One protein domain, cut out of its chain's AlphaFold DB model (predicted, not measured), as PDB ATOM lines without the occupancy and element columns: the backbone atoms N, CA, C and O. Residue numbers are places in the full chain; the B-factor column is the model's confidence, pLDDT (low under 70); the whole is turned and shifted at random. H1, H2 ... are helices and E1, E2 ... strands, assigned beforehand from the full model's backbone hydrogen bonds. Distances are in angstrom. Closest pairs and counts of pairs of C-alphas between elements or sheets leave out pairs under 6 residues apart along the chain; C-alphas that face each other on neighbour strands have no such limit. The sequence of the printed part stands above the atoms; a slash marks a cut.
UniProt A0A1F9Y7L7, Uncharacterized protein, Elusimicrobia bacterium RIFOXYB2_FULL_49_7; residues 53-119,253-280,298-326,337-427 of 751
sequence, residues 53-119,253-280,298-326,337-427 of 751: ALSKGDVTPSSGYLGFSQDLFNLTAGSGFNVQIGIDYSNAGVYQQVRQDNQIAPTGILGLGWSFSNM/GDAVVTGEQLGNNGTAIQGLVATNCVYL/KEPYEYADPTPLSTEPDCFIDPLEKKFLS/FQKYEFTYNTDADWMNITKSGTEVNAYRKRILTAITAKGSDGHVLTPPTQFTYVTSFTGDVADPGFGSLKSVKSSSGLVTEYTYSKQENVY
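What this domain is: This is residues 53 to 119, 253 to 280, 298 to 326 and 337 to 427 of the 751 residues of an uncharacterized protein of Elusimicrobia bacterium RIFOXYB2_FULL_49_7 (UniProt A0A1F9Y7L7). Amid little regular structure stands a twisted wall of five strands, E6 to E10, with the long hairpin E1 and E2 partly over one face; loops reach out to a small hairpin, E3 and E4. The 215 printed residues are mostly strand in their named elements, which hold 79: E1, E2, H1, E3 to E10. The whole is compact, radius of gyration of the C-alphas 19.8 A, spanning 57 by 55 by 34 A.

Where its parts are: E6 is 337 to 344, E7 368 to 375, E8 385 to 389, E9 405 to 409, E10 415 to 422, ending at C-alpha (88.309, 139.855, 97.024). E1, 67 to 78, 30.6 A, begins at C-alpha (99.497, 125.939, 98.558); E2 is 81 to 90, H1 94 to 97, E3 259 to 264, E4 267 to 275, E5 323 to 326.

How they stand to each other: E6 to E10 form a meander, each strand antiparallel to the one before; N 341 and O 372 of E6 and E7 are 2.9 A apart. E5's closest C-alpha pair with E6, Ser 326 and Phe 342, is 5.2 A. H1 is not on the sheet.

The domain as a whole: Cuts follow 119, 280 and 326, with C-alpha gaps of 26.7, 16.4 and 17.1 A. Links E6 to E7 and E8 to E9 are long. 27 residues are under pLDDT 70.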
ATOM      1  N   ALA A  53      89.880 115.413  95.779       46.44
ATOM      2  CA  ALA A  53      90.860 114.399  96.224       46.44
ATOM      3  C   ALA A  53      91.970 114.914  97.156       46.44
ATOM      4  O   ALA A  53      92.799 114.128  97.613       46.44
ATOM      5  N   LEU A  54      92.021 116.226  97.367       50.56
ATOM      6  CA  LEU A  54      93.103 116.906  98.064       50.56
ATOM      7  C   LEU A  54      92.686 117.258  99.490       50.56
ATOM      8  O   LEU A  54      91.503 117.439  99.796       50.56
ATOM      9  N   SER A  55      93.663 117.288 100.393       51.69
ATOM     10  CA  SER A  55      93.398 117.551 101.802       51.69
ATOM     11  C   SER A  55      93.008 119.020 102.001       51.69
ATOM     12  O   SER A  55      93.479 119.913 101.305       51.69
ATOM     13  N   LYS A  56      92.187 119.304 103.015       50.06
ATOM     14  CA  LYS A  56      91.838 120.677 103.427       50.06
ATOM     15  C   LYS A  56      93.071 121.526 103.831       50.06
ATOM     16  O   LYS A  56      92.913 122.717 104.071       50.06
ATOM     17  N   GLY A  57      94.260 120.921 103.939       54.09
ATOM     18  CA  GLY A  57      95.523 121.572 104.305       54.09
ATOM     19  C   GLY A  57      96.114 122.493 103.235       54.09
ATOM     20  O   GLY A  57      97.000 123.274 103.556       54.09
ATOM     21  N   ASP A  58      95.586 122.458 102.012       68.81
ATOM     22  CA  ASP A  58      96.111 123.215 100.870       68.81
ATOM     23  C   ASP A  58      95.733 124.707 100.907       68.81
ATOM     24  O   ASP A  58      96.284 125.509 100.168       68.81
ATOM     25  N   VAL A  59      94.800 125.131 101.768       74.25
ATOM     26  CA  VAL A  59      94.505 126.559 101.970       74.25
ATOM     27  C   VAL A  59      94.912 126.954 103.376       74.25
ATOM     28  O   VAL A  59      94.342 126.466 104.352       74.25
ATOM     29  N   THR A  60      95.861 127.880 103.482       73.25
ATOM     30  CA  THR A  60      96.293 128.425 104.770       73.25
ATOM     31  C   THR A  60      95.135 129.222 105.381       73.25
ATOM     32  O   THR A  60      94.774 130.266 104.836       73.25
ATOM     33  N   PRO A  61      94.532 128.796 106.509       70.50
ATOM     34  CA  PRO A  61      93.301 129.421 106.998       70.50
ATOM     35  C   PRO A  61      93.460 130.891 107.402       70.50
ATOM     36  O   PRO A  61      92.487 131.639 107.361       70.50
ATOM     37  N   SER A  62      94.665 131.302 107.813       70.56
ATOM     38  CA  SER A  62      94.955 132.664 108.275       70.56
ATOM     39  C   SER A  62      95.173 133.665 107.139       70.56
ATOM     40  O   SER A  62      94.793 134.823 107.288       70.56
ATOM     41  N   SER A  63      95.768 133.241 106.022       74.62
ATOM     42  CA  SER A  63      96.089 134.112 104.881       74.62
ATOM     43  C   SER A  63      95.205 133.880 103.657       74.62
ATOM     44  O   SER A  63      95.242 134.680 102.730       74.62
ATOM     45  N   GLY A  64      94.456 132.775 103.622       78.81
ATOM     46  CA  GLY A  64      93.671 132.349 102.464       78.81
ATOM     47  C   GLY A  64      94.505 131.946 101.246       78.81
ATOM     48  O   GLY A  64      93.934 131.749 100.170       78.81
ATOM     49  N   TYR A  65      95.829 131.817 101.402       87.00
ATOM     50  CA  TYR A  65      96.711 131.378 100.327       87.00
ATOM     51  C   TYR A  65      96.533 129.892 100.043       87.00
ATOM     52  O   TYR A  65      96.494 129.072 100.962       87.00
ATOM     53  N   LEU A  66      96.442 129.577  98.756       89.12
ATOM     54  CA  LEU A  66      96.467 128.231  98.215       89.12
ATOM     55  C   LEU A  66      97.924 127.792  98.059       89.12
ATOM     56  O   LEU A  66      98.662 128.404  97.287       89.12
ATOM     57  N   GLY A  67      98.296 126.730  98.763       90.19
ATOM     58  CA  GLY A  67      99.497 125.939  98.558       90.19
ATOM     59  C   GLY A  67      99.128 124.558  98.015       90.19
ATOM     60  O   GLY A  67      98.194 123.934  98.506       90.19
ATOM     61  N   PHE A  68      99.838 124.067  97.009       89.38
ATOM     62  CA  PHE A  68      99.662 122.709  96.489       89.38
ATOM     63  C   PHE A  68     101.034 122.081  96.276       89.38
ATOM     64  O   PHE A  68     101.897 122.723  95.698       89.38
ATOM     65  N   SER A  69     101.234 120.842  96.710       91.19
ATOM     66  CA  SER A  69     102.505 120.134  96.535       91.19
ATOM     67  C   SER A  69     102.287 118.827  95.785       91.19
ATOM     68  O   SER A  69     101.287 118.135  95.999       91.19
ATOM     69  N   GLN A  70     103.211 118.493  94.889       92.38
ATOM     70  CA  GLN A  70     103.204 117.247  94.137       92.38
ATOM     71  C   GLN A  70     104.572 116.580  94.217       92.38
ATOM     72  O   GLN A  70     105.528 116.995  93.560       92.38
ATOM     73  N   ASP A  71     104.612 115.465  94.936       93.12
ATOM     74  CA  ASP A  71     105.755 114.562  94.930       93.12
ATOM     75  C   ASP A  71     105.856 113.844  93.588       93.12
ATOM     76  O   ASP A  71     104.862 113.332  93.059       93.12
ATOM     77  N   LEU A  72     107.066 113.802  93.037       94.81
ATOM     78  CA  LEU A  72     107.359 113.179  91.750       94.81
ATOM     79  C   LEU A  72     108.159 111.900  91.964       94.81
ATOM     80  O   LEU A  72     107.707 110.811  91.616       94.81
ATOM     81  N   PHE A  73     109.330 112.017  92.585       94.69
ATOM     82  CA  PHE A  73     110.214 110.888  92.839       94.69
ATOM     83  C   PHE A  73     110.721 110.895  94.272       94.69
ATOM     84  O   PHE A  73     110.802 111.931  94.926       94.69
ATOM     85  N   ASN A  74     111.128 109.717  94.730       94.50
ATOM     86  CA  ASN A  74     111.916 109.574  95.935       94.50
ATOM     87  C   ASN A  74     113.180 108.787  95.589       94.50
ATOM     88  O   ASN A  74     113.105 107.587  95.319       94.50
ATOM     89  N   LEU A  75     114.321 109.470  95.532       96.50
ATOM     90  CA  LEU A  75     115.602 108.852  95.219       96.50
ATOM     91  C   LEU A  75     116.199 108.288  96.507       96.50
ATOM     92  O   LEU A  75     116.588 109.041  97.397       96.50
ATOM     93  N   THR A  76     116.247 106.962  96.633       96.12
ATOM     94  CA  THR A  76     116.814 106.309  97.816       96.12
ATOM     95  C   THR A  76     118.306 106.062  97.638       96.12
ATOM     96  O   THR A  76     118.737 105.512  96.631       96.12
ATOM     97  N   ALA A  77     119.093 106.428  98.646       96.31
ATOM     98  CA  ALA A  77     120.501 106.063  98.719       96.31
ATOM     99  C   ALA A  77     120.718 104.737  99.467       96.31
ATOM    100  O   ALA A  77     121.771 104.123  99.321       96.31
ATOM    101  N   GLY A  78     119.723 104.288 100.246       93.94
ATOM    102  CA  GLY A  78     119.783 103.145 101.164       93.94
ATOM    103  C   GLY A  78     119.591 103.563 102.629       93.94
ATOM    104  O   GLY A  78     119.568 104.746 102.947       93.94
ATOM    105  N   SER A  79     119.394 102.594 103.532       92.38
ATOM    106  CA  SER A  79     119.238 102.809 104.991       92.38
ATOM    107  C   SER A  79     118.160 103.818 105.420       92.38
ATOM    108  O   SER A  79     118.225 104.379 106.509       92.38
ATOM    109  N   GLY A  80     117.144 104.033 104.580       92.06
ATOM    110  CA  GLY A  80     116.108 105.040 104.821       92.06
ATOM    111  C   GLY A  80     116.544 106.476 104.515       92.06
ATOM    112  O   GLY A  80     115.741 107.376 104.710       92.06
ATOM    113  N   PHE A  81     117.763 106.691 104.004       96.62
ATOM    114  CA  PHE A  81     118.212 107.978 103.485       96.62
ATOM    115  C   PHE A  81     117.684 108.174 102.064       96.62
ATOM    116  O   PHE A  81     117.911 107.346 101.168       96.62
ATOM    117  N   ASN A  82     116.925 109.244 101.868       95.44
ATOM    118  CA  ASN A  82     116.194 109.478 100.639       95.44
ATOM    119  C   ASN A  82     116.078 110.975 100.330       95.44
ATOM    120  O   ASN A  82     115.903 111.792 101.230       95.44
ATOM    121  N   VAL A  83     116.156 111.319  99.046       95.69
ATOM    122  CA  VAL A  83     115.922 112.673  98.541       95.69
ATOM    123  C   VAL A  83     114.571 112.686  97.838       95.69
ATOM    124  O   VAL A  83     114.380 112.043  96.803       95.69
ATOM    125  N   GLN A  84     113.627 113.415  98.422       95.25
ATOM    126  CA  GLN A  84     112.308 113.645  97.846       95.25
ATOM    127  C   GLN A  84     112.399 114.748  96.793       95.25
ATOM    128  O   GLN A  84     112.919 115.829  97.052       95.25
ATOM    129  N   ILE A  85     111.893 114.463  95.598       95.69
ATOM    130  CA  ILE A  85     111.824 115.401  94.481       95.69
ATOM    131  C   ILE A  85     110.353 115.730  94.284       95.69
ATOM    132  O   ILE A  85     109.575 114.881  93.836       95.69
ATOM    133  N   GLY A  86     109.987 116.953  94.641       94.81
ATOM    134  CA  GLY A  86     108.635 117.479  94.532       94.81
ATOM    135  C   GLY A  86     108.628 118.858  93.891       94.81
ATOM    136  O   GLY A  86     109.675 119.469  93.671       94.81
ATOM    137  N   ILE A  87     107.432 119.318  93.557       95.75
ATOM    138  CA  ILE A  87     107.181 120.689  93.129       95.75
ATOM    139  C   ILE A  87     106.068 121.270  93.985       95.75
ATOM    140  O   ILE A  87     105.141 120.556  94.375       95.75
ATOM    141  N   ASP A  88     106.128 122.573  94.204       94.94
ATOM    142  CA  ASP A  88     105.163 123.287  95.025       94.94
ATOM    143  C   ASP A  88     104.542 124.418  94.218       94.94
ATOM    144  O   ASP A  88     105.184 125.039  93.377       94.94
ATOM    145  N   TYR A  89     103.276 124.688  94.471       95.50
ATOM    146  CA  TYR A  89     102.543 125.827  93.965       95.50
ATOM    147  C   TYR A  89     102.124 126.696  95.141       95.50
ATOM    148  O   TYR A  89     101.636 126.183  96.148       95.50
ATOM    149  N   SER A  90     102.232 128.011  94.984       93.75
ATOM    150  CA  SER A  90     101.657 128.994  95.894       93.75
ATOM    151  C   SER A  90     100.993 130.108  95.101       93.75
ATOM    152  O   SER A  90     101.581 130.665  94.176       93.75
ATOM    153  N   ASN A  91      99.769 130.486  95.478       93.12
ATOM    154  CA  ASN A  91      99.126 131.667  94.898       93.12
ATOM    155  C   ASN A  91      99.574 132.990  95.552       93.12
ATOM    156  O   ASN A  91      99.098 134.057  95.154       93.12
ATOM    157  N   ALA A  92     100.458 132.945  96.553       90.56
ATOM    158  CA  ALA A  92     100.965 134.145  97.204       90.56
ATOM    159  C   ALA A  92     101.744 135.002  96.191       90.56
ATOM    160  O   ALA A  92     102.755 134.579  95.642       90.56
ATOM    161  N   GLY A  93     101.254 136.214  95.912       89.50
ATOM    162  CA  GLY A  93     101.890 137.144  94.971       89.50
ATOM    163  C   GLY A  93     101.576 136.908  93.486       89.50
ATOM    164  O   GLY A  93     101.897 137.764  92.663       89.50
ATOM    165  N   VAL A  94     100.909 135.806  93.119       93.19
ATOM    166  CA  VAL A  94     100.631 135.455  91.710       93.19
ATOM    167  C   VAL A  94      99.815 136.534  90.993       93.19
ATOM    168  O   VAL A  94     100.137 136.911  89.865       93.19
ATOM    169  N   TYR A  95      98.806 137.094  91.667       90.19
ATOM    170  CA  TYR A  95      97.969 138.165  91.116       90.19
ATOM    171  C   TYR A  95      98.765 139.443  90.792       90.19
ATOM    172  O   TYR A  95      98.437 140.168  89.853       90.19
ATOM    173  N   GLN A  96      99.819 139.739  91.558       89.00
ATOM    174  CA  GLN A  96     100.721 140.857  91.294       89.00
ATOM    175  C   GLN A  96     101.689 140.517  90.157       89.00
ATOM    176  O   GLN A  96     101.826 141.307  89.226       89.00
ATOM    177  N   GLN A  97     102.303 139.332  90.196       91.00
ATOM    178  CA  GLN A  97     103.289 138.890  89.204       91.00
ATOM    179  C   GLN A  97     102.715 138.873  87.785       91.00
ATOM    180  O   GLN A  97     103.334 139.380  86.854       91.00
ATOM    181  N   VAL A  98     101.497 138.356  87.606       90.31
ATOM    182  CA  VAL A  98     100.835 138.285  86.291       90.31
ATOM    183  C   VAL A  98     100.508 139.663  85.697       90.31
ATOM    184  O   VAL A  98     100.337 139.804  84.489       90.31
ATOM    185  N   ARG A  99     100.442 140.699  86.540       86.69
ATOM    186  CA  ARG A  99     100.189 142.098  86.154       86.69
ATOM    187  C   ARG A  99     101.461 142.894  85.906       86.69
ATOM    188  O   ARG A  99     101.378 144.040  85.463       86.69
ATOM    189  N   GLN A 100     102.608 142.322  86.235       88.56
ATOM    190  CA  GLN A 100     103.911 142.935  86.066       88.56
ATOM    191  C   GLN A 100     104.579 142.406  84.801       88.56
ATOM    192  O   GLN A 100     104.358 141.269  84.380       88.56
ATOM    193  N   ASP A 101     105.391 143.262  84.190       89.44
ATOM    194  CA  ASP A 101     106.234 142.898  83.055       89.44
ATOM    195  C   ASP A 101     107.177 141.744  83.451       89.44
ATOM    196  O   ASP A 101     107.562 141.625  84.618       89.44
ATOM    197  N   ASN A 102     107.545 140.886  82.504       89.31
ATOM    198  CA  ASN A 102     108.580 139.866  82.676       89.31
ATOM    199  C   ASN A 102     109.963 140.437  83.023       89.31
ATOM    200  O   ASN A 102     110.786 139.695  83.540       89.31
ATOM    201  N   GLN A 103     110.198 141.735  82.832       88.50
ATOM    202  CA  GLN A 103     111.373 142.422  83.379       88.50
ATOM    203  C   GLN A 103     111.359 142.495  84.917       88.50
ATOM    204  O   GLN A 103     112.400 142.445  85.563       88.50
ATOM    205  N   ILE A 104     110.172 142.636  85.515       88.69
ATOM    206  CA  ILE A 104     109.999 142.827  86.965       88.69
ATOM    207  C   ILE A 104     109.673 141.498  87.653       88.69
ATOM    208  O   ILE A 104     110.128 141.239  88.764       88.69
ATOM    209  N   ALA A 105     108.854 140.668  87.008       91.19
ATOM    210  CA  ALA A 105     108.362 139.414  87.565       91.19
ATOM    211  C   ALA A 105     108.326 138.307  86.498       91.19
ATOM    212  O   ALA A 105     107.232 137.878  86.106       91.19
ATOM    213  N   PRO A 106     109.484 137.849  85.987       92.75
ATOM    214  CA  PRO A 106     109.522 136.693  85.098       92.75
ATOM    215  C   PRO A 106     108.989 135.452  85.826       92.75
ATOM    216  O   PRO A 106     109.074 135.338  87.050       92.75
ATOM    217  N   THR A 107     108.425 134.499  85.086       94.62
ATOM    218  CA  THR A 107     108.028 133.212  85.683       94.62
ATOM    219  C   THR A 107     109.253 132.343  85.959       94.62
ATOM    220  O   THR A 107     110.194 132.381  85.167       94.62
ATOM    221  N   GLY A 108     109.213 131.514  87.007       95.00
ATOM    222  CA  GLY A 108     110.262 130.526  87.296       95.00
ATOM    223  C   GLY A 108     110.272 129.329  86.330       95.00
ATOM    224  O   GLY A 108     109.486 129.278  85.375       95.00
ATOM    225  N   ILE A 109     111.121 128.325  86.604       96.62
ATOM    226  CA  ILE A 109     111.334 127.185  85.690       96.62
ATOM    227  C   ILE A 109     110.082 126.333  85.463       96.62
ATOM    228  O   ILE A 109     110.001 125.629  84.464       96.62
ATOM    229  N   LEU A 110     109.108 126.383  86.371       97.62
ATOM    230  CA  LEU A 110     107.840 125.654  86.278       97.62
ATOM    231  C   LEU A 110     106.654 126.568  85.926       97.62
ATOM    232  O   LEU A 110     105.504 126.132  85.948       97.62
ATOM    233  N   GLY A 111     106.909 127.825  85.565       96.50
ATOM    234  CA  GLY A 111     105.868 128.802  85.265       96.50
ATOM    235  C   GLY A 111     105.341 129.543  86.499       96.50
ATOM    236  O   GLY A 111     105.900 129.486  87.592       96.50
ATOM    237  N   LEU A 112     104.272 130.308  86.299       95.94
ATOM    238  CA  LEU A 112     103.692 131.214  87.288       95.94
ATOM    239  C   LEU A 112     103.183 130.469  88.534       95.94
ATOM    240  O   LEU A 112     102.379 129.544  88.425       95.94
ATOM    241  N   GLY A 113     103.623 130.910  89.714       95.62
ATOM    242  CA  GLY A 113     103.204 130.371  91.014       95.62
ATOM    243  C   GLY A 113     103.792 129.006  91.384       95.62
ATOM    244  O   GLY A 113     103.662 128.607  92.538       95.62
ATOM    245  N   TRP A 114     104.449 128.308  90.453       97.12
ATOM    246  CA  TRP A 114     105.126 127.040  90.719       97.12
ATOM    247  C   TRP A 114     106.598 127.256  91.050       97.12
ATOM    248  O   TRP A 114     107.298 128.038  90.407       97.12
ATOM    249  N   SER A 115     107.082 126.498  92.021       95.00
ATOM    250  CA  SER A 115     108.459 126.495  92.480       95.00
ATOM    251  C   SER A 115     109.000 125.077  92.565       95.00
ATOM    252  O   SER A 115     108.293 124.124  92.892       95.00
ATOM    253  N   PHE A 116     110.293 124.966  92.298       94.81
ATOM    254  CA  PHE A 116     111.105 123.798  92.589       94.81
ATOM    255  C   PHE A 116     112.190 124.271  93.549       94.81
ATOM    256  O   PHE A 116     113.018 125.102  93.163       94.81
ATOM    257  N   SER A 117     112.140 123.838  94.809       89.44
ATOM    258  CA  SER A 117     113.114 124.326  95.780       89.44
ATOM    259  C   SER A 117     114.459 123.640  95.585       89.44
ATOM    260  O   SER A 117     114.573 122.420  95.670       89.44
ATOM    261  N   ASN A 118     115.487 124.456  95.385       92.06
ATOM    262  CA  ASN A 118     116.875 124.040  95.471       92.06
ATOM    263  C   ASN A 118     117.462 124.594  96.764       92.06
ATOM    264  O   ASN A 118     117.415 125.802  96.999       92.06
ATOM    265  N   MET A 119     118.047 123.718  97.584       97.12
ATOM    266  CA  MET A 119     118.777 124.170  98.763       97.12
ATOM    267  C   MET A 119     119.997 124.979  98.339       97.12
ATOM    268  O   MET A 119     120.791 124.534  97.505       97.12
ATOM    269  N   GLY A 253     131.414 124.485  76.705       41.97
ATOM    270  CA  GLY A 253     131.507 124.210  75.264       41.97
ATOM    271  C   GLY A 253     130.241 124.332  74.411       41.97
ATOM    272  O   GLY A 253     130.382 124.272  73.193       41.97
ATOM    273  N   ASP A 254     129.063 124.562  74.990       42.06
ATOM    274  CA  ASP A 254     127.928 125.138  74.252       42.06
ATOM    275  C   ASP A 254     127.934 126.657  74.452       42.06
ATOM    276  O   ASP A 254     128.477 127.152  75.432       42.06
ATOM    277  N   ALA A 255     127.460 127.416  73.474       41.62
ATOM    278  CA  ALA A 255     127.399 128.865  73.579       41.62
ATOM    279  C   ALA A 255     125.993 129.286  74.031       41.62
ATOM    280  O   ALA A 255     125.018 128.956  73.359       41.62
ATOM    281  N   VAL A 256     125.927 130.149  75.047       50.12
ATOM    282  CA  VAL A 256     124.791 130.999  75.443       50.12
ATOM    283  C   VAL A 256     123.683 130.376  76.321       50.12
ATOM    284  O   VAL A 256     122.499 130.527  76.022       50.12
ATOM    285  N   VAL A 257     124.001 129.746  77.453       54.34
ATOM    286  CA  VAL A 257     122.978 129.121  78.318       54.34
ATOM    287  C   VAL A 257     122.900 129.686  79.741       54.34
ATOM    288  O   VAL A 257     121.795 130.008  80.177       54.34
ATOM    289  N   THR A 258     124.006 129.847  80.474       56.34
ATOM    290  CA  THR A 258     123.966 130.366  81.867       56.34
ATOM    291  C   THR A 258     124.970 131.471  82.170       56.34
ATOM    292  O   THR A 258     124.924 132.049  83.256       56.34
ATOM    293  N   GLY A 259     125.886 131.736  81.237       57.62
ATOM    294  CA  GLY A 259     126.944 132.718  81.392       57.62
ATOM    295  C   GLY A 259     126.699 133.961  80.551       57.62
ATOM    296  O   GLY A 259     126.391 133.847  79.365       57.62
ATOM    297  N   GLU A 260     126.896 135.130  81.141       74.81
ATOM    298  CA  GLU A 260     126.956 136.398  80.419       74.81
ATOM    299  C   GLU A 260     128.397 136.875  80.362       74.81
ATOM    300  O   GLU A 260     129.093 136.920  81.382       74.81
ATOM    301  N   GLN A 261     128.875 137.175  79.152       79.44
ATOM    302  CA  GLN A 261     130.142 137.881  79.031       79.44
ATOM    303  C   GLN A 261     129.946 139.269  79.614       79.44
ATOM    304  O   GLN A 261     129.021 139.960  79.215       79.44
ATOM    305  N   LEU A 262     130.832 139.683  80.511       82.69
ATOM    306  CA  LEU A 262     130.815 141.050  81.012       82.69
ATOM    307  C   LEU A 262     131.643 141.943  80.101       82.69
ATOM    308  O   LEU A 262     132.674 141.534  79.555       82.69
ATOM    309  N   GLY A 263     131.194 143.174  79.927       82.44
ATOM    310  CA  GLY A 263     131.761 144.107  78.978       82.44
ATOM    311  C   GLY A 263     131.590 145.561  79.373       82.44
ATOM    312  O   GLY A 263     131.083 145.923  80.429       82.44
ATOM    313  N   ASN A 264     132.072 146.427  78.493       80.56
ATOM    314  CA  ASN A 264     131.814 147.853  78.571       80.56
ATOM    315  C   ASN A 264     131.303 148.319  77.210       80.56
ATOM    316  O   ASN A 264     132.077 148.391  76.251       80.56
ATOM    317  N   ASN A 265     130.002 148.611  77.136       79.75
ATOM    318  CA  ASN A 265     129.322 149.097  75.933       79.75
ATOM    319  C   ASN A 265     129.588 148.215  74.696       79.75
ATOM    320  O   ASN A 265     130.057 148.703  73.664       79.75
ATOM    321  N   GLY A 266     129.346 146.905  74.802       82.75
ATOM    322  CA  GLY A 266     129.494 145.968  73.683       82.75
ATOM    323  C   GLY A 266     130.900 145.421  73.451       82.75
ATOM    324  O   GLY A 266     131.119 144.656  72.512       82.75
ATOM    325  N   THR A 267     131.875 145.795  74.285       84.31
ATOM    326  CA  THR A 267     133.220 145.203  74.250       84.31
ATOM    327  C   THR A 267     133.386 144.236  75.412       84.31
ATOM    328  O   THR A 267     133.495 144.676  76.555       84.31
ATOM    329  N   ALA A 268     133.438 142.935  75.118       84.94
ATOM    330  CA  ALA A 268     133.664 141.892  76.116       84.94
ATOM    331  C   ALA A 268     135.032 142.046  76.799       84.94
ATOM    332  O   ALA A 268     136.058 142.236  76.139       84.94
ATOM    333  N   ILE A 269     135.063 141.886  78.120       83.12
ATOM    334  CA  ILE A 269     136.289 141.712  78.891       83.12
ATOM    335  C   ILE A 269     136.613 140.217  78.882       83.12
ATOM    336  O   ILE A 269     135.893 139.390  79.442       83.12
ATOM    337  N   GLN A 270     137.695 139.848  78.196       82.94
ATOM    338  CA  GLN A 270     138.040 138.448  77.965       82.94
ATOM    339  C   GLN A 270     138.190 137.671  79.285       82.94
ATOM    340  O   GLN A 270     139.017 138.016  80.124       82.94
ATOM    341  N   GLY A 271     137.436 136.577  79.424       80.06
ATOM    342  CA  GLY A 271     137.524 135.658  80.564       80.06
ATOM    343  C   GLY A 271     136.578 135.962  81.729       80.06
ATOM    344  O   GLY A 271     136.505 135.146  82.647       80.06
ATOM    345  N   LEU A 272     135.825 137.066  81.687       81.31
ATOM    346  CA  LEU A 272     134.787 137.361  82.675       81.31
ATOM    347  C   LEU A 272     133.432 136.854  82.185       81.31
ATOM    348  O   LEU A 272     132.815 137.449  81.303       81.31
ATOM    349  N   VAL A 273     132.994 135.737  82.759       84.25
ATOM    350  CA  VAL A 273     131.662 135.167  82.540       84.25
ATOM    351  C   VAL A 273     130.966 135.033  83.889       84.25
ATOM    352  O   VAL A 273     131.374 134.205  84.709       84.25
ATOM    353  N   ALA A 274     129.961 135.873  84.130       86.06
ATOM    354  CA  ALA A 274     129.140 135.813  85.336       86.06
ATOM    355  C   ALA A 274     128.031 134.773  85.182       86.06
ATOM    356  O   ALA A 274     127.650 134.433  84.065       86.06
ATOM    357  N   THR A 275     127.521 134.256  86.297       87.31
ATOM    358  CA  THR A 275     126.416 133.293  86.288       87.31
ATOM    359  C   THR A 275     125.075 134.019  86.378       87.31
ATOM    360  O   THR A 275     124.720 134.533  87.439       87.31
ATOM    361  N   ASN A 276     124.278 133.972  85.312       85.88
ATOM    362  CA  ASN A 276     122.929 134.549  85.312       85.88
ATOM    363  C   ASN A 276     121.959 133.630  86.067       85.88
ATOM    364  O   ASN A 276     121.140 134.074  86.871       85.88
ATOM    365  N   CYS A 277     122.069 132.322  85.840       89.00
ATOM    366  CA  CYS A 277     121.218 131.310  86.457       89.00
ATOM    367  C   CYS A 277     121.949 129.971  86.611       89.00
ATOM    368  O   CYS A 277     122.937 129.702  85.933       89.00
ATOM    369  N   VAL A 278     121.453 129.129  87.521       91.88
ATOM    370  CA  VAL A 278     121.971 127.779  87.766       91.88
ATOM    371  C   VAL A 278     120.814 126.793  87.714       91.88
ATOM    372  O   VAL A 278     119.795 126.989  88.377       91.88
ATOM    373  N   TYR A 279     120.976 125.728  86.935       93.81
ATOM    374  CA  TYR A 279     119.957 124.696  86.751       93.81
ATOM    375  C   TYR A 279     120.463 123.356  87.269       93.81
ATOM    376  O   TYR A 279     121.567 122.943  86.927       93.81
ATOM    377  N   LEU A 280     119.669 122.666  88.086       95.75
ATOM    378  CA  LEU A 280     120.009 121.329  88.569       95.75
ATOM    379  C   LEU A 280     119.960 120.350  87.395       95.75
ATOM    380  O   LEU A 280     118.908 120.183  86.806       95.75
ATOM    381  N   LYS A 298     113.082 129.137  77.223       92.75
ATOM    382  CA  LYS A 298     111.991 130.108  77.222       92.75
ATOM    383  C   LYS A 298     112.070 130.969  75.968       92.75
ATOM    384  O   LYS A 298     113.151 131.261  75.454       92.75
ATOM    385  N   GLU A 299     110.917 131.441  75.532       90.94
ATOM    386  CA  GLU A 299     110.821 132.426  74.468       90.94
ATOM    387  C   GLU A 299     111.378 133.782  74.944       90.94
ATOM    388  O   GLU A 299     111.204 134.136  76.115       90.94
ATOM    389  N   PRO A 300     111.991 134.596  74.061       88.81
ATOM    390  CA  PRO A 300     112.631 135.860  74.446       88.81
ATOM    391  C   PRO A 300     111.726 136.902  75.115       88.81
ATOM    392  O   PRO A 300     112.225 137.889  75.632       88.81
ATOM    393  N   TYR A 301     110.401 136.740  75.062       88.06
ATOM    394  CA  TYR A 301     109.453 137.639  75.725       88.06
ATOM    395  C   TYR A 301     109.048 137.180  77.130       88.06
ATOM    396  O   TYR A 301     108.363 137.926  77.821       88.06
ATOM    397  N   GLU A 302     109.408 135.965  77.553       90.31
ATOM    398  CA  GLU A 302     109.101 135.432  78.895       90.31
ATOM    399  C   GLU A 302     110.052 135.939  79.977       90.31
ATOM    400  O   GLU A 302     109.797 135.791  81.172       90.31
ATOM    401  N   TYR A 303     111.161 136.516  79.548       89.38
ATOM    402  CA  TYR A 303     112.187 137.096  80.380       89.38
ATOM    403  C   TYR A 303     112.647 138.380  79.698       89.38
ATOM    404  O   TYR A 303     112.613 138.485  78.475       89.38
ATOM    405  N   ALA A 304     113.042 139.373  80.477       86.06
ATOM    406  CA  ALA A 304     113.618 140.592  79.941       86.06
ATOM    407  C   ALA A 304     114.760 141.019  80.844       86.06
ATOM    408  O   ALA A 304     114.713 140.788  82.053       86.06
ATOM    409  N   ASP A 305     115.763 141.627  80.230       83.00
ATOM    410  CA  ASP A 305     116.886 142.176  80.960       83.00
ATOM    411  C   ASP A 305     116.401 143.292  81.908       83.00
ATOM    412  O   ASP A 305     115.793 144.268  81.440       83.00
ATOM    413  N   PRO A 306     116.582 143.166  83.236       80.56
ATOM    414  CA  PRO A 306     116.252 144.233  84.174       80.56
ATOM    415  C   PRO A 306     117.067 145.506  83.927       80.56
ATOM    416  O   PRO A 306     116.577 146.590  84.261       80.56
ATOM    417  N   THR A 307     118.224 145.410  83.271       80.81
ATOM    418  CA  THR A 307     119.048 146.547  82.879       80.81
ATOM    419  C   THR A 307     118.969 146.726  81.359       80.81
ATOM    420  O   THR A 307     119.713 146.117  80.607       80.81
ATOM    421  N   PRO A 308     118.061 147.573  80.830       68.31
ATOM    422  CA  PRO A 308     117.828 147.671  79.390       68.31
ATOM    423  C   PRO A 308     118.895 148.542  78.710       68.31
ATOM    424  O   PRO A 308     118.580 149.577  78.107       68.31
ATOM    425  N   LEU A 309     120.169 148.170  78.826       77.19
ATOM    426  CA  LEU A 309     121.210 148.750  77.998       77.19
ATOM    427  C   LEU A 309     121.057 148.237  76.566       77.19
ATOM    428  O   LEU A 309     120.645 147.120  76.281       77.19
ATOM    429  N   SER A 310     121.331 149.118  75.605       72.56
ATOM    430  CA  SER A 310     121.104 148.816  74.190       72.56
ATOM    431  C   SER A 310     122.180 147.915  73.578       72.56
ATOM    432  O   SER A 310     122.162 147.693  72.365       72.56
ATOM    433  N   THR A 311     123.202 147.516  74.339       82.00
ATOM    434  CA  THR A 311     124.422 146.933  73.778       82.00
ATOM    435  C   THR A 311     125.069 145.949  74.742       82.00
ATOM    436  O   THR A 311     125.870 146.347  75.582       82.00
ATOM    437  N   GLU A 312     124.795 144.668  74.507       82.56
ATOM    438  CA  GLU A 312     125.524 143.568  75.131       82.56
ATOM    439  C   GLU A 312     126.884 143.303  74.469       82.56
ATOM    440  O   GLU A 312     127.019 143.477  73.248       82.56
ATOM    441  N   PRO A 313     127.891 142.826  75.222       83.88
ATOM    442  CA  PRO A 313     127.890 142.651  76.681       83.88
ATOM    443  C   PRO A 313     127.987 143.975  77.452       83.88
ATOM    444  O   PRO A 313     128.755 144.872  77.056       83.88
ATOM    445  N   ASP A 314     127.269 144.069  78.568       81.75
ATOM    446  CA  ASP A 314     127.307 145.204  79.485       81.75
ATOM    447  C   ASP A 314     128.034 144.912  80.821       81.75
ATOM    448  O   ASP A 314     128.722 143.898  80.976       81.75
ATOM    449  N   CYS A 315     128.027 145.884  81.739       79.44
ATOM    450  CA  CYS A 315     128.762 145.802  83.005       79.44
ATOM    451  C   CYS A 315     127.920 145.322  84.195       79.44
ATOM    452  O   CYS A 315     128.391 145.411  85.332       79.44
ATOM    453  N   PHE A 316     126.688 144.884  83.966       82.94
ATOM    454  CA  PHE A 316     125.778 144.416  84.995       82.94
ATOM    455  C   PHE A 316     125.716 142.889  84.980       82.94
ATOM    456  O   PHE A 316     126.031 142.223  83.999       82.94
ATOM    457  N   ILE A 317     125.433 142.314  86.148       81.69
ATOM    458  CA  ILE A 317     125.113 140.892  86.245       81.69
ATOM    459  C   ILE A 317     123.619 140.837  86.445       81.69
ATOM    460  O   ILE A 317     123.135 141.132  87.540       81.69
ATOM    461  N   ASP A 318     122.918 140.426  85.401       83.25
ATOM    462  CA  ASP A 318     121.473 140.370  85.414       83.25
ATOM    463  C   ASP A 318     121.019 138.914  85.607       83.25
ATOM    464  O   ASP A 318     121.068 138.091  84.682       83.25
ATOM    465  N   PRO A 319     120.617 138.529  86.841       83.31
ATOM    466  CA  PRO A 319     120.182 137.171  87.111       83.31
ATOM    467  C   PRO A 319     118.888 136.891  86.346       83.31
ATOM    468  O   PRO A 319     117.798 137.311  86.734       83.31
ATOM    469  N   LEU A 320     119.026 136.166  85.242       86.31
ATOM    470  CA  LEU A 320     117.974 135.967  84.260       86.31
ATOM    471  C   LEU A 320     117.784 134.481  83.979       86.31
ATOM    472  O   LEU A 320     118.700 133.777  83.548       86.31
ATOM    473  N   GLU A 321     116.568 133.997  84.201       90.38
ATOM    474  CA  GLU A 321     116.229 132.591  84.019       90.38
ATOM    475  C   GLU A 321     115.653 132.341  82.617       90.38
ATOM    476  O   GLU A 321     114.470 132.584  82.367       90.38
ATOM    477  N   LYS A 322     116.484 131.806  81.714       91.81
ATOM    478  CA  LYS A 322     116.174 131.603  80.286       91.81
ATOM    479  C   LYS A 322     115.603 130.221  79.944       91.81
ATOM    480  O   LYS A 322     115.249 129.984  78.794       91.81
ATOM    481  N   LYS A 323     115.495 129.306  80.911       94.25
ATOM    482  CA  LYS A 323     114.965 127.950  80.705       94.25
ATOM    483  C   LYS A 323     113.750 127.629  81.560       94.25
ATOM    484  O   LYS A 323     113.565 128.201  82.629       94.25
ATOM    485  N   PHE A 324     112.961 126.662  81.104       96.38
ATOM    486  CA  PHE A 324     111.883 126.034  81.864       96.38
ATOM    487  C   PHE A 324     112.121 124.521  81.983       96.38
ATOM    488  O   PHE A 324     112.741 123.908  81.115       96.38
ATOM    489  N   LEU A 325     111.633 123.895  83.049       97.69
ATOM    490  CA  LEU A 325     111.788 122.464  83.291       97.69
ATOM    491  C   LEU A 325     110.761 121.687  82.461       97.69
ATOM    492  O   LEU A 325     109.563 121.729  82.723       97.69
ATOM    493  N   SER A 326     111.217 120.978  81.437       98.25
ATOM    494  CA  SER A 326     110.359 120.211  80.526       98.25
ATOM    495  C   SER A 326     110.044 118.808  81.048       98.25
ATOM    496  O   SER A 326     108.944 118.293  80.829       98.25
ATOM    497  N   PHE A 337     113.869 104.339  83.756       95.56
ATOM    498  CA  PHE A 337     112.734 103.696  84.421       95.56
ATOM    499  C   PHE A 337     111.419 104.449  84.195       95.56
ATOM    500  O   PHE A 337     110.447 103.864  83.718       95.56
ATOM    501  N   GLN A 338     111.384 105.744  84.517       97.06
ATOM    502  CA  GLN A 338     110.166 106.556  84.488       97.06
ATOM    503  C   GLN A 338     110.495 108.023  84.204       97.06
ATOM    504  O   GLN A 338     111.562 108.508  84.573       97.06
ATOM    505  N   LYS A 339     109.564 108.750  83.585       98.00
ATOM    506  CA  LYS A 339     109.644 110.193  83.328       98.00
ATOM    507  C   LYS A 339     108.385 110.898  83.820       98.00
ATOM    508  O   LYS A 339     107.283 110.431  83.537       98.00
ATOM    509  N   TYR A 340     108.537 112.039  84.482       98.38
ATOM    510  CA  TYR A 340     107.472 113.034  84.609       98.38
ATOM    511  C   TYR A 340     107.692 114.119  83.565       98.38
ATOM    512  O   TYR A 340     108.758 114.725  83.510       98.38
ATOM    513  N   GLU A 341     106.702 114.326  82.705       98.50
ATOM    514  CA  GLU A 341     106.718 115.344  81.658       98.50
ATOM    515  C   GLU A 341     105.795 116.501  82.039       98.50
ATOM    516  O   GLU A 341     104.627 116.276  82.375       98.50
ATOM    517  N   PHE A 342     106.325 117.723  81.971       98.50
ATOM    518  CA  PHE A 342     105.609 118.958  82.270       98.50
ATOM    519  C   PHE A 342     105.071 119.560  80.978       98.50
ATOM    520  O   PHE A 342     105.813 119.838  80.037       98.50
ATOM    521  N   THR A 343     103.757 119.745  80.922       98.25
ATOM    522  CA  THR A 343     103.087 120.412  79.805       98.25
ATOM    523  C   THR A 343     102.761 121.836  80.206       98.25
ATOM    524  O   THR A 343     102.237 122.064  81.295       98.25
ATOM    525  N   TYR A 344     103.041 122.777  79.314       97.69
ATOM    526  CA  TYR A 344     102.766 124.196  79.501       97.69
ATOM    527  C   TYR A 344     101.676 124.665  78.540       97.69
ATOM    528  O   TYR A 344     101.232 123.923  77.660       97.69
ATOM    529  N   ASN A 345     101.217 125.896  78.723       93.81
ATOM    530  CA  ASN A 345     100.385 126.575  77.743       93.81
ATOM    531  C   ASN A 345     101.097 126.734  76.387       93.81
ATOM    532  O   ASN A 345     102.323 126.786  76.307       93.81
ATOM    533  N   THR A 346     100.299 126.793  75.320       86.75
ATOM    534  CA  THR A 346     100.772 127.049  73.952       86.75
ATOM    535  C   THR A 346     100.631 128.529  73.600       86.75
ATOM    536  O   THR A 346     100.057 129.296  74.374       86.75
ATOM    537  N   ASP A 347     101.080 128.931  72.407       76.00
ATOM    538  CA  ASP A 347     101.012 130.327  71.955       76.00
ATOM    539  C   ASP A 347      99.616 130.953  71.930       76.00
ATOM    540  O   ASP A 347      99.494 132.175  71.995       76.00
ATOM    541  N   ALA A 348      98.566 130.137  71.882       74.81
ATOM    542  CA  ALA A 348      97.186 130.609  71.939       74.81
ATOM    543  C   ALA A 348      96.673 130.848  73.374       74.81
ATOM    544  O   ALA A 348      95.668 131.530  73.551       74.81
ATOM    545  N   ASP A 349      97.356 130.305  74.386       77.00
ATOM    546  CA  ASP A 349      96.872 130.208  75.769       77.00
ATOM    547  C   ASP A 349      97.817 130.908  76.764       77.00
ATOM    548  O   ASP A 349      97.898 130.547  77.945       77.00
ATOM    549  N   TRP A 350      98.584 131.903  76.302       82.31
ATOM    550  CA  TRP A 350      99.398 132.729  77.192       82.31
ATOM    551  C   TRP A 350      98.525 133.438  78.215       82.31
ATOM    552  O   TRP A 350      97.530 134.086  77.887       82.31
ATOM    553  N   MET A 351      98.935 133.357  79.476       82.69
ATOM    554  CA  MET A 351      98.322 134.181  80.492       82.69
ATOM    555  C   MET A 351      98.806 135.609  80.295       82.69
ATOM    556  O   MET A 351      99.980 135.904  80.505       82.69
ATOM    557  N   ASN A 352      97.906 136.463  79.822       77.88
ATOM    558  CA  ASN A 352      98.218 137.828  79.445       77.88
ATOM    559  C   ASN A 352      97.156 138.767  80.011       77.88
ATOM    560  O   ASN A 352      95.956 138.560  79.816       77.88
ATOM    561  N   ILE A 353      97.597 139.820  80.692       67.38
ATOM    562  CA  ILE A 353      96.728 140.947  81.007       67.38
ATOM    563  C   ILE A 353      96.864 141.945  79.878       67.38
ATOM    564  O   ILE A 353      97.783 142.761  79.824       67.38
ATOM    565  N   THR A 354      95.905 141.899  78.959       60.97
ATOM    566  CA  THR A 354      95.790 142.943  77.952       60.97
ATOM    567  C   THR A 354      95.378 144.230  78.654       60.97
ATOM    568  O   THR A 354      94.223 144.382  79.045       60.97
ATOM    569  N   LYS A 355      96.300 145.187  78.795       49.47
ATOM    570  CA  LYS A 355      96.021 146.488  79.429       49.47
ATOM    571  C   LYS A 355      94.936 147.297  78.691       49.47
ATOM    572  O   LYS A 355      94.436 148.275  79.239       49.47
ATOM    573  N   SER A 356      94.568 146.921  77.456       50.78
ATOM    574  CA  SER A 356      93.539 147.593  76.633       50.78
ATOM    575  C   SER A 356      93.052 146.739  75.440       50.78
ATOM    576  O   SER A 356      92.786 147.270  74.366       50.78
ATOM    577  N   GLY A 357      93.049 145.405  75.553       49.78
ATOM    578  CA  GLY A 357      92.734 144.511  74.422       49.78
ATOM    579  C   GLY A 357      93.811 144.421  73.326       49.78
ATOM    580  O   GLY A 357      93.589 143.776  72.306       49.78
ATOM    581  N   THR A 358      94.982 145.037  73.520       54.94
ATOM    582  CA  THR A 358      96.182 144.774  72.705       54.94
ATOM    583  C   THR A 358      97.058 143.791  73.467       54.94
ATOM    584  O   THR A 358      97.417 144.062  74.615       54.94
ATOM    585  N   GLU A 359      97.370 142.644  72.863       57.84
ATOM    586  CA  GLU A 359      98.377 141.739  73.412       57.84
ATOM    587  C   GLU A 359      99.714 142.470  73.497       57.84
ATOM    588  O   GLU A 359     100.264 142.916  72.491       57.84
ATOM    589  N   VAL A 360     100.234 142.596  74.713       66.94
ATOM    590  CA  VAL A 360     101.588 143.085  74.944       66.94
ATOM    591  C   VAL A 360     102.418 141.876  75.352       66.94
ATOM    592  O   VAL A 360     102.158 141.261  76.386       66.94
ATOM    593  N   ASN A 361     103.388 141.506  74.514       72.69
ATOM    594  CA  ASN A 361     104.213 140.305  74.707       72.69
ATOM    595  C   ASN A 361     104.931 140.287  76.065       72.69
ATOM    596  O   ASN A 361     105.103 139.219  76.640       72.69
ATOM    597  N   ALA A 362     105.264 141.461  76.607       78.12
ATOM    598  CA  ALA A 362     105.982 141.623  77.869       78.12
ATOM    599  C   ALA A 362     105.226 141.113  79.118       78.12
ATOM    600  O   ALA A 362     105.816 140.950  80.179       78.12
ATOM    601  N   TYR A 363     103.924 140.825  79.001       82.00
ATOM    602  CA  TYR A 363     103.108 140.274  80.093       82.00
ATOM    603  C   TYR A 363     102.757 138.795  79.911       82.00
ATOM    604  O   TYR A 363     101.989 138.257  80.707       82.00
ATOM    605  N   ARG A 364     103.271 138.121  78.874       89.62
ATOM    606  CA  ARG A 364     102.986 136.698  78.646       89.62
ATOM    607  C   ARG A 364     103.646 135.859  79.739       89.62
ATOM    608  O   ARG A 364     104.870 135.829  79.835       89.62
ATOM    609  N   LYS A 365     102.839 135.173  80.552       92.94
ATOM    610  CA  LYS A 365     103.322 134.262  81.603       92.94
ATOM    611  C   LYS A 365     103.127 132.801  81.207       92.94
ATOM    612  O   LYS A 365     102.039 132.406  80.770       92.94
ATOM    613  N   ARG A 366     104.174 131.996  81.400       95.19
ATOM    614  CA  ARG A 366     104.120 130.538  81.244       95.19
ATOM    615  C   ARG A 366     103.366 129.943  82.418       95.19
ATOM    616  O   ARG A 366     103.614 130.315  83.562       95.19
ATOM    617  N   ILE A 367     102.470 129.005  82.148       96.38
ATOM    618  CA  ILE A 367     101.700 128.297  83.175       96.38
ATOM    619  C   ILE A 367     101.797 126.791  82.952       96.38
ATOM    620  O   ILE A 367     101.687 126.313  81.822       96.38
ATOM    621  N   LEU A 368     102.008 126.034  84.029       97.75
ATOM    622  CA  LEU A 368     102.032 124.574  83.994       97.75
ATOM    623  C   LEU A 368     100.601 124.043  83.863       97.75
ATOM    624  O   LEU A 368      99.786 124.267  84.753       97.75
ATOM    625  N   THR A 369     100.273 123.345  82.777       97.81
ATOM    626  CA  THR A 369      98.912 122.867  82.473       97.81
ATOM    627  C   THR A 369      98.720 121.377  82.732       97.81
ATOM    628  O   THR A 369      97.591 120.952  82.985       97.81
ATOM    629  N   ALA A 370      99.787 120.570  82.715       98.00
ATOM    630  CA  ALA A 370      99.702 119.169  83.119       98.00
ATOM    631  C   ALA A 370     101.041 118.560  83.553       98.00
ATOM    632  O   ALA A 370     102.108 118.978  83.107       98.00
ATOM    633  N   ILE A 371     100.957 117.498  84.356       98.12
ATOM    634  CA  ILE A 371     102.060 116.589  84.688       98.12
ATOM    635  C   ILE A 371     101.670 115.183  84.244       98.12
ATOM    636  O   ILE A 371     100.645 114.648  84.675       98.12
ATOM    637  N   THR A 372     102.495 114.571  83.395       98.44
ATOM    638  CA  THR A 372     102.249 113.229  82.849       98.44
ATOM    639  C   THR A 372     103.358 112.268  83.251       98.44
ATOM    640  O   THR A 372     104.517 112.489  82.907       98.44
ATOM    641  N   ALA A 373     103.007 111.168  83.923       97.38
ATOM    642  CA  ALA A 373     103.939 110.078  84.200       97.38
ATOM    643  C   ALA A 373     104.012 109.117  83.001       97.38
ATOM    644  O   ALA A 373     102.990 108.585  82.559       97.38
ATOM    645  N   LYS A 374     105.218 108.873  82.487       98.25
ATOM    646  CA  LYS A 374     105.497 107.941  81.387       98.25
ATOM    647  C   LYS A 374     106.480 106.861  81.826       98.25
ATOM    648  O   LYS A 374     107.401 107.134  82.593       98.25
ATOM    649  N   GLY A 375     106.276 105.644  81.332       97.31
ATOM    650  CA  GLY A 375     107.158 104.508  81.567       97.31
ATOM    651  C   GLY A 375     108.423 104.565  80.720       97.31
ATOM    652  O   GLY A 375     108.635 105.486  79.919       97.31
ATOM    653  N   SER A 376     109.258 103.542  80.877       96.31
ATOM    654  CA  SER A 376     110.478 103.376  80.088       96.31
ATOM    655  C   SER A 376     110.211 103.153  78.593       96.31
ATOM    656  O   SER A 376     111.032 103.509  77.752       96.31
ATOM    657  N   ASP A 377     109.031 102.631  78.259       96.62
ATOM    658  CA  ASP A 377     108.509 102.418  76.905       96.62
ATOM    659  C   ASP A 377     107.858 103.670  76.281       96.62
ATOM    660  O   ASP A 377     107.434 103.644  75.125       96.62
ATOM    661  N   GLY A 378     107.771 104.771  77.034       96.44
ATOM    662  CA  GLY A 378     107.117 106.010  76.617       96.44
ATOM    663  C   GLY A 378     105.589 105.996  76.733       96.44
ATOM    664  O   GLY A 378     104.961 107.027  76.472       96.44
ATOM    665  N   HIS A 379     104.975 104.885  77.154       97.31
ATOM    666  CA  HIS A 379     103.542 104.835  77.412       97.31
ATOM    667  C   HIS A 379     103.185 105.609  78.686       97.31
ATOM    668  O   HIS A 379     103.931 105.645  79.664       97.31
ATOM    669  N   VAL A 380     102.018 106.250  78.663       97.69
ATOM    670  CA  VAL A 380     101.474 106.986  79.808       97.69
ATOM    671  C   VAL A 380     101.051 105.982  80.886       97.69
ATOM    672  O   VAL A 380     100.189 105.143  80.634       97.69
ATOM    673  N   LEU A 381     101.660 106.063  82.073       95.06
ATOM    674  CA  LEU A 381     101.417 105.127  83.183       95.06
ATOM    675  C   LEU A 381     100.111 105.433  83.916       95.06
ATOM    676  O   LEU A 381      99.406 104.527  84.360       95.06
ATOM    677  N   THR A 382      99.796 106.717  84.050       94.19
ATOM    678  CA  THR A 382      98.589 107.219  84.704       94.19
ATOM    679  C   THR A 382      98.037 108.402  83.914       94.19
ATOM    680  O   THR A 382      98.813 109.126  83.287       94.19
ATOM    681  N   PRO A 383      96.708 108.628  83.913       97.06
ATOM    682  CA  PRO A 383      96.152 109.839  83.324       97.06
ATOM    683  C   PRO A 383      96.863 111.092  83.875       97.06
ATOM    684  O   PRO A 383      97.198 111.109  85.060       97.06
ATOM    685  N   PRO A 384      97.099 112.132  83.056       97.56
ATOM    686  CA  PRO A 384      97.801 113.328  83.510       97.56
ATOM    687  C   PRO A 384      97.076 114.021  84.664       97.56
ATOM    688  O   PRO A 384      95.846 114.136  84.637       97.56
ATOM    689  N   THR A 385      97.831 114.554  85.625       96.81
ATOM    690  CA  THR A 385      97.299 115.577  86.534       96.81
ATOM    691  C   THR A 385      97.215 116.879  85.746       96.81
ATOM    692  O   THR A 385      98.218 117.307  85.183       96.81
ATOM    693  N   GLN A 386      96.032 117.486  85.661       97.44
ATOM    694  CA  GLN A 386      95.777 118.676  84.846       97.44
ATOM    695  C   GLN A 386      95.485 119.884  85.729       97.44
ATOM    696  O   GLN A 386      94.800 119.767  86.746       97.44
ATOM    697  N   PHE A 387      95.942 121.048  85.290       96.50
ATOM    698  CA  PHE A 387      95.799 122.318  85.984       96.50
ATOM    699  C   PHE A 387      95.079 123.315  85.087       96.50
ATOM    700  O   PHE A 387      95.389 123.447  83.903       96.50
ATOM    701  N   THR A 388      94.125 124.039  85.658       96.31
ATOM    702  CA  THR A 388      93.520 125.203  85.007       96.31
ATOM    703  C   THR A 388      93.695 126.428  85.886       96.31
ATOM    704  O   THR A 388      93.876 126.301  87.096       96.31
ATOM    705  N   TYR A 389      93.626 127.613  85.285       95.44
ATOM    706  CA  TYR A 389      93.879 128.882  85.963       95.44
ATOM    707  C   TYR A 389      92.715 129.851  85.779       95.44
ATOM    708  O   TYR A 389      91.903 129.713  84.859       95.44
ATOM    709  N   VAL A 390      92.618 130.831  86.674       93.75
ATOM    710  CA  VAL A 390      91.652 131.924  86.552       93.75
ATOM    711  C   VAL A 390      92.146 132.885  85.476       93.75
ATOM    712  O   VAL A 390      93.184 133.523  85.631       93.75
ATOM    713  N   THR A 391      91.391 132.990  84.388       91.81
ATOM    714  CA  THR A 391      91.703 133.849  83.232       91.81
ATOM    715  C   THR A 391      90.600 134.867  82.938       91.81
ATOM    716  O   THR A 391      90.624 135.534  81.907       91.81
ATOM    717  N   SER A 392      89.597 134.968  83.811       88.94
ATOM    718  CA  SER A 392      88.409 135.782  83.580       88.94
ATOM    719  C   SER A 392      88.592 137.248  83.986       88.94
ATOM    720  O   SER A 392      89.384 137.592  84.868       88.94
ATOM    721  N   PHE A 393      87.833 138.109  83.309       85.44
ATOM    722  CA  PHE A 393      87.743 139.543  83.559       85.44
ATOM    723  C   PHE A 393      86.282 139.933  83.790       85.44
ATOM    724  O   PHE A 393      85.384 139.457  83.086       85.44
ATOM    725  N   THR A 394      86.061 140.871  84.706       82.00
ATOM    726  CA  THR A 394      84.790 141.572  84.883       82.00
ATOM    727  C   THR A 394      84.951 142.994  84.350       82.00
ATOM    728  O   THR A 394      85.489 143.877  85.021       82.00
ATOM    729  N   GLY A 395      84.503 143.221  83.111       84.81
ATOM    730  CA  GLY A 395      84.819 144.448  82.375       84.81
ATOM    731  C   GLY A 395      86.308 144.493  82.022       84.81
ATOM    732  O   GLY A 395      86.840 143.509  81.521       84.81
ATOM    733  N   ASP A 396      86.973 145.606  82.332       79.31
ATOM    734  CA  ASP A 396      88.422 145.782  82.125       79.31
ATOM    735  C   ASP A 396      89.261 145.374  83.354       79.31
ATOM    736  O   ASP A 396      90.468 145.612  83.412       79.31
ATOM    737  N   VAL A 397      88.625 144.788  84.375       80.94
ATOM    738  CA  VAL A 397      89.273 144.423  85.637       80.94
ATOM    739  C   VAL A 397      89.439 142.911  85.705       80.94
ATOM    740  O   VAL A 397      88.471 142.165  85.579       80.94
ATOM    741  N   ALA A 398      90.675 142.461  85.915       83.94
ATOM    742  CA  ALA A 398      90.980 141.054  86.139       83.94
ATOM    743  C   ALA A 398      90.295 140.561  87.423       83.94
ATOM    744  O   ALA A 398      90.417 141.208  88.472       83.94
ATOM    745  N   ASP A 399      89.601 139.423  87.340       88.44
ATOM    746  CA  ASP A 399      88.866 138.861  88.474       88.44
ATOM    747  C   ASP A 399      89.802 138.544  89.658       88.44
ATOM    748  O   ASP A 399      91.003 138.318  89.465       88.44
ATOM    749  N   PRO A 400      89.285 138.502  90.903       88.19
ATOM    750  CA  PRO A 400      90.061 138.036  92.046       88.19
ATOM    751  C   PRO A 400      90.717 136.683  91.749       88.19
ATOM    752  O   PRO A 400      90.076 135.769  91.231       88.19
ATOM    753  N   GLY A 401      92.006 136.567  92.059       89.50
ATOM    754  CA  GLY A 401      92.774 135.353  91.798       89.50
ATOM    755  C   GLY A 401      93.189 135.165  90.342       89.50
ATOM    756  O   GLY A 401      93.667 134.080  90.025       89.50
ATOM    757  N   PHE A 402      93.052 136.168  89.462       92.62
ATOM    758  CA  PHE A 402      93.593 136.097  88.100       92.62
ATOM    759  C   PHE A 402      95.037 135.584  88.109       92.62
ATOM    760  O   PHE A 402      95.889 136.052  88.865       92.62
ATOM    761  N   GLY A 403      95.267 134.573  87.286       93.00
ATOM    762  CA  GLY A 403      96.506 133.828  87.180       93.00
ATOM    763  C   GLY A 403      96.779 132.761  88.225       93.00
ATOM    764  O   GLY A 403      97.717 131.992  88.066       93.00
ATOM    765  N   SER A 404      95.933 132.642  89.244       95.50
ATOM    766  CA  SER A 404      96.020 131.563  90.226       95.50
ATOM    767  C   SER A 404      95.350 130.280  89.720       95.50
ATOM    768  O   SER A 404      94.470 130.329  88.855       95.50
ATOM    769  N   LEU A 405      95.728 129.124  90.279       95.50
ATOM    770  CA  LEU A 405      95.087 127.834  90.000       95.50
ATOM    771  C   LEU A 405      93.577 127.894  90.255       95.50
ATOM    772  O   LEU A 405      93.128 128.135  91.370       95.50
ATOM    773  N   LYS A 406      92.785 127.622  89.224       94.62
ATOM    774  CA  LYS A 406      91.325 127.503  89.277       94.62
ATOM    775  C   LYS A 406      90.890 126.082  89.599       94.62
ATOM    776  O   LYS A 406      89.942 125.896  90.355       94.62
ATOM    777  N   SER A 407      91.550 125.079  89.027       94.44
ATOM    778  CA  SER A 407      91.258 123.685  89.354       94.44
ATOM    779  C   SER A 407      92.445 122.762  89.131       94.44
ATOM    780  O   SER A 407      93.300 123.015  88.282       94.44
ATOM    781  N   VAL A 408      92.455 121.671  89.892       94.94
ATOM    782  CA  VAL A 408      93.383 120.547  89.756       94.94
ATOM    783  C   VAL A 408      92.551 119.302  89.480       94.94
ATOM    784  O   VAL A 408      91.706 118.926  90.291       94.94
ATOM    785  N   LYS A 409      92.785 118.639  88.350       95.19
ATOM    786  CA  LYS A 409      92.229 117.318  88.056       95.19
ATOM    787  C   LYS A 409      93.313 116.275  88.275       95.19
ATOM    788  O   LYS A 409      94.283 116.249  87.527       95.19
ATOM    789  N   SER A 410      93.155 115.431  89.286       93.94
ATOM    790  CA  SER A 410      94.117 114.381  89.615       93.94
ATOM    791  C   SER A 410      94.201 113.315  88.519       93.94
ATOM    792  O   SER A 410      93.286 113.143  87.707       93.94
ATOM    793  N   SER A 411      95.257 112.504  88.571       91.31
ATOM    794  CA  SER A 411      95.418 111.319  87.721       91.31
ATOM    795  C   SER A 411      94.309 110.266  87.892       91.31
ATOM    796  O   SER A 411      94.063 109.470  86.988       91.31
ATOM    797  N   SER A 412      93.583 110.277  89.017       90.94
ATOM    798  CA  SER A 412      92.384 109.450  89.231       90.94
ATOM    799  C   SER A 412      91.104 110.039  88.620       90.94
ATOM    800  O   SER A 412      90.057 109.397  88.653       90.94
ATOM    801  N   GLY A 413      91.173 111.247  88.053       91.62
ATOM    802  CA  GLY A 413      90.057 111.948  87.419       91.62
ATOM    803  C   GLY A 413      89.211 112.808  88.360       91.62
ATOM    804  O   GLY A 413      88.249 113.420  87.897       91.62
ATOM    805  N   LEU A 414      89.556 112.884  89.648       90.38
ATOM    806  CA  LEU A 414      88.890 113.759  90.614       90.38
ATOM    807  C   LEU A 414      89.301 115.211  90.366       90.38
ATOM    808  O   LEU A 414      90.476 115.489  90.148       90.38
ATOM    809  N   VAL A 415      88.340 116.130  90.414       92.50
ATOM    810  CA  VAL A 415      88.571 117.563  90.200       92.50
ATOM    811  C   VAL A 415      88.399 118.291  91.525       92.50
ATOM    812  O   VAL A 415      87.372 118.132  92.176       92.50
ATOM    813  N   THR A 416      89.394 119.086  91.903       89.69
ATOM    814  CA  THR A 416      89.311 120.082  92.974       89.69
ATOM    815  C   THR A 416      89.220 121.457  92.326       89.69
ATOM    816  O   THR A 416      90.094 121.805  91.533       89.69
ATOM    817  N   GLU A 417      88.193 122.238  92.654       92.69
ATOM    818  CA  GLU A 417      88.044 123.618  92.179       92.69
ATOM    819  C   GLU A 417      88.268 124.626  93.312       92.69
ATOM    820  O   GLU A 417      87.891 124.388  94.463       92.69
ATOM    821  N   TYR A 418      88.852 125.771  92.960       89.94
ATOM    822  CA  TYR A 418      89.136 126.878  93.861       89.94
ATOM    823  C   TYR A 418      88.382 128.122  93.407       89.94
ATOM    824  O   TYR A 418      88.436 128.523  92.242       89.94
ATOM    825  N   THR A 419      87.690 128.755  94.350       89.62
ATOM    826  CA  THR A 419      87.042 130.051  94.138       89.62
ATOM    827  C   THR A 419      87.771 131.129  94.908       89.62
ATOM    828  O   THR A 419      88.073 130.952  96.087       89.62
ATOM    829  N   TYR A 420      88.015 132.252  94.240       89.06
ATOM    830  CA  TYR A 420      88.710 133.398  94.800       89.06
ATOM    831  C   TYR A 420      87.726 134.542  94.985       89.06
ATOM    832  O   TYR A 420      86.987 134.895  94.067       89.06
ATOM    833  N   SER A 421      87.715 135.134  96.172       85.19
ATOM    834  CA  SER A 421      86.966 136.358  96.439       85.19
ATOM    835  C   SER A 421      87.919 137.449  96.883       85.19
ATOM    836  O   SER A 421      88.892 137.190  97.589       85.19
ATOM    837  N   LYS A 422      87.640 138.685  96.463       76.75
ATOM    838  CA  LYS A 422      88.309 139.855  97.024       76.75
ATOM    839  C   LYS A 422      87.996 139.883  98.514       76.75
ATOM    840  O   LYS A 422      86.827 139.849  98.897       76.75
ATOM    841  N   GLN A 423      89.018 139.957  99.352       66.19
ATOM    842  CA  GLN A 423      88.777 140.138 100.769       66.19
ATOM    843  C   GLN A 423      88.424 141.612 101.003       66.19
ATOM    844  O   GLN A 423      89.296 142.473 101.027       66.19
ATOM    845  N   GLU A 424      87.129 141.916 101.137       51.78
ATOM    846  CA  GLU A 424      86.646 143.294 101.349       51.78
ATOM    847  C   GLU A 424      87.156 143.909 102.666       51.78
ATOM    848  O   GLU A 424      87.176 145.126 102.800       51.78
ATOM    849  N   ASN A 425      87.654 143.074 103.588       43.06
ATOM    850  CA  ASN A 425      88.115 143.463 104.925       43.06
ATOM    851  C   ASN A 425      89.627 143.280 105.164       43.06
ATOM    852  O   ASN A 425      90.066 143.370 106.309       43.06
ATOM    853  N   VAL A 426      90.430 143.001 104.131       41.69
ATOM    854  CA  VAL A 426      91.899 143.086 104.239       41.69
ATOM    855  C   VAL A 426      92.335 144.317 103.475       41.69
ATOM    856  O   VAL A 426      92.401 144.312 102.246       41.69
ATOM    857  N   TYR A 427      92.584 145.393 104.219       36.81
ATOM    858  CA  TYR A 427      93.242 146.569 103.676       36.81
ATOM    859  C   TYR A 427      94.610 146.113 103.138       36.81
ATOM    860  O   TYR A 427      95.409 145.560 103.895       36.81
TER     861      TYR A 427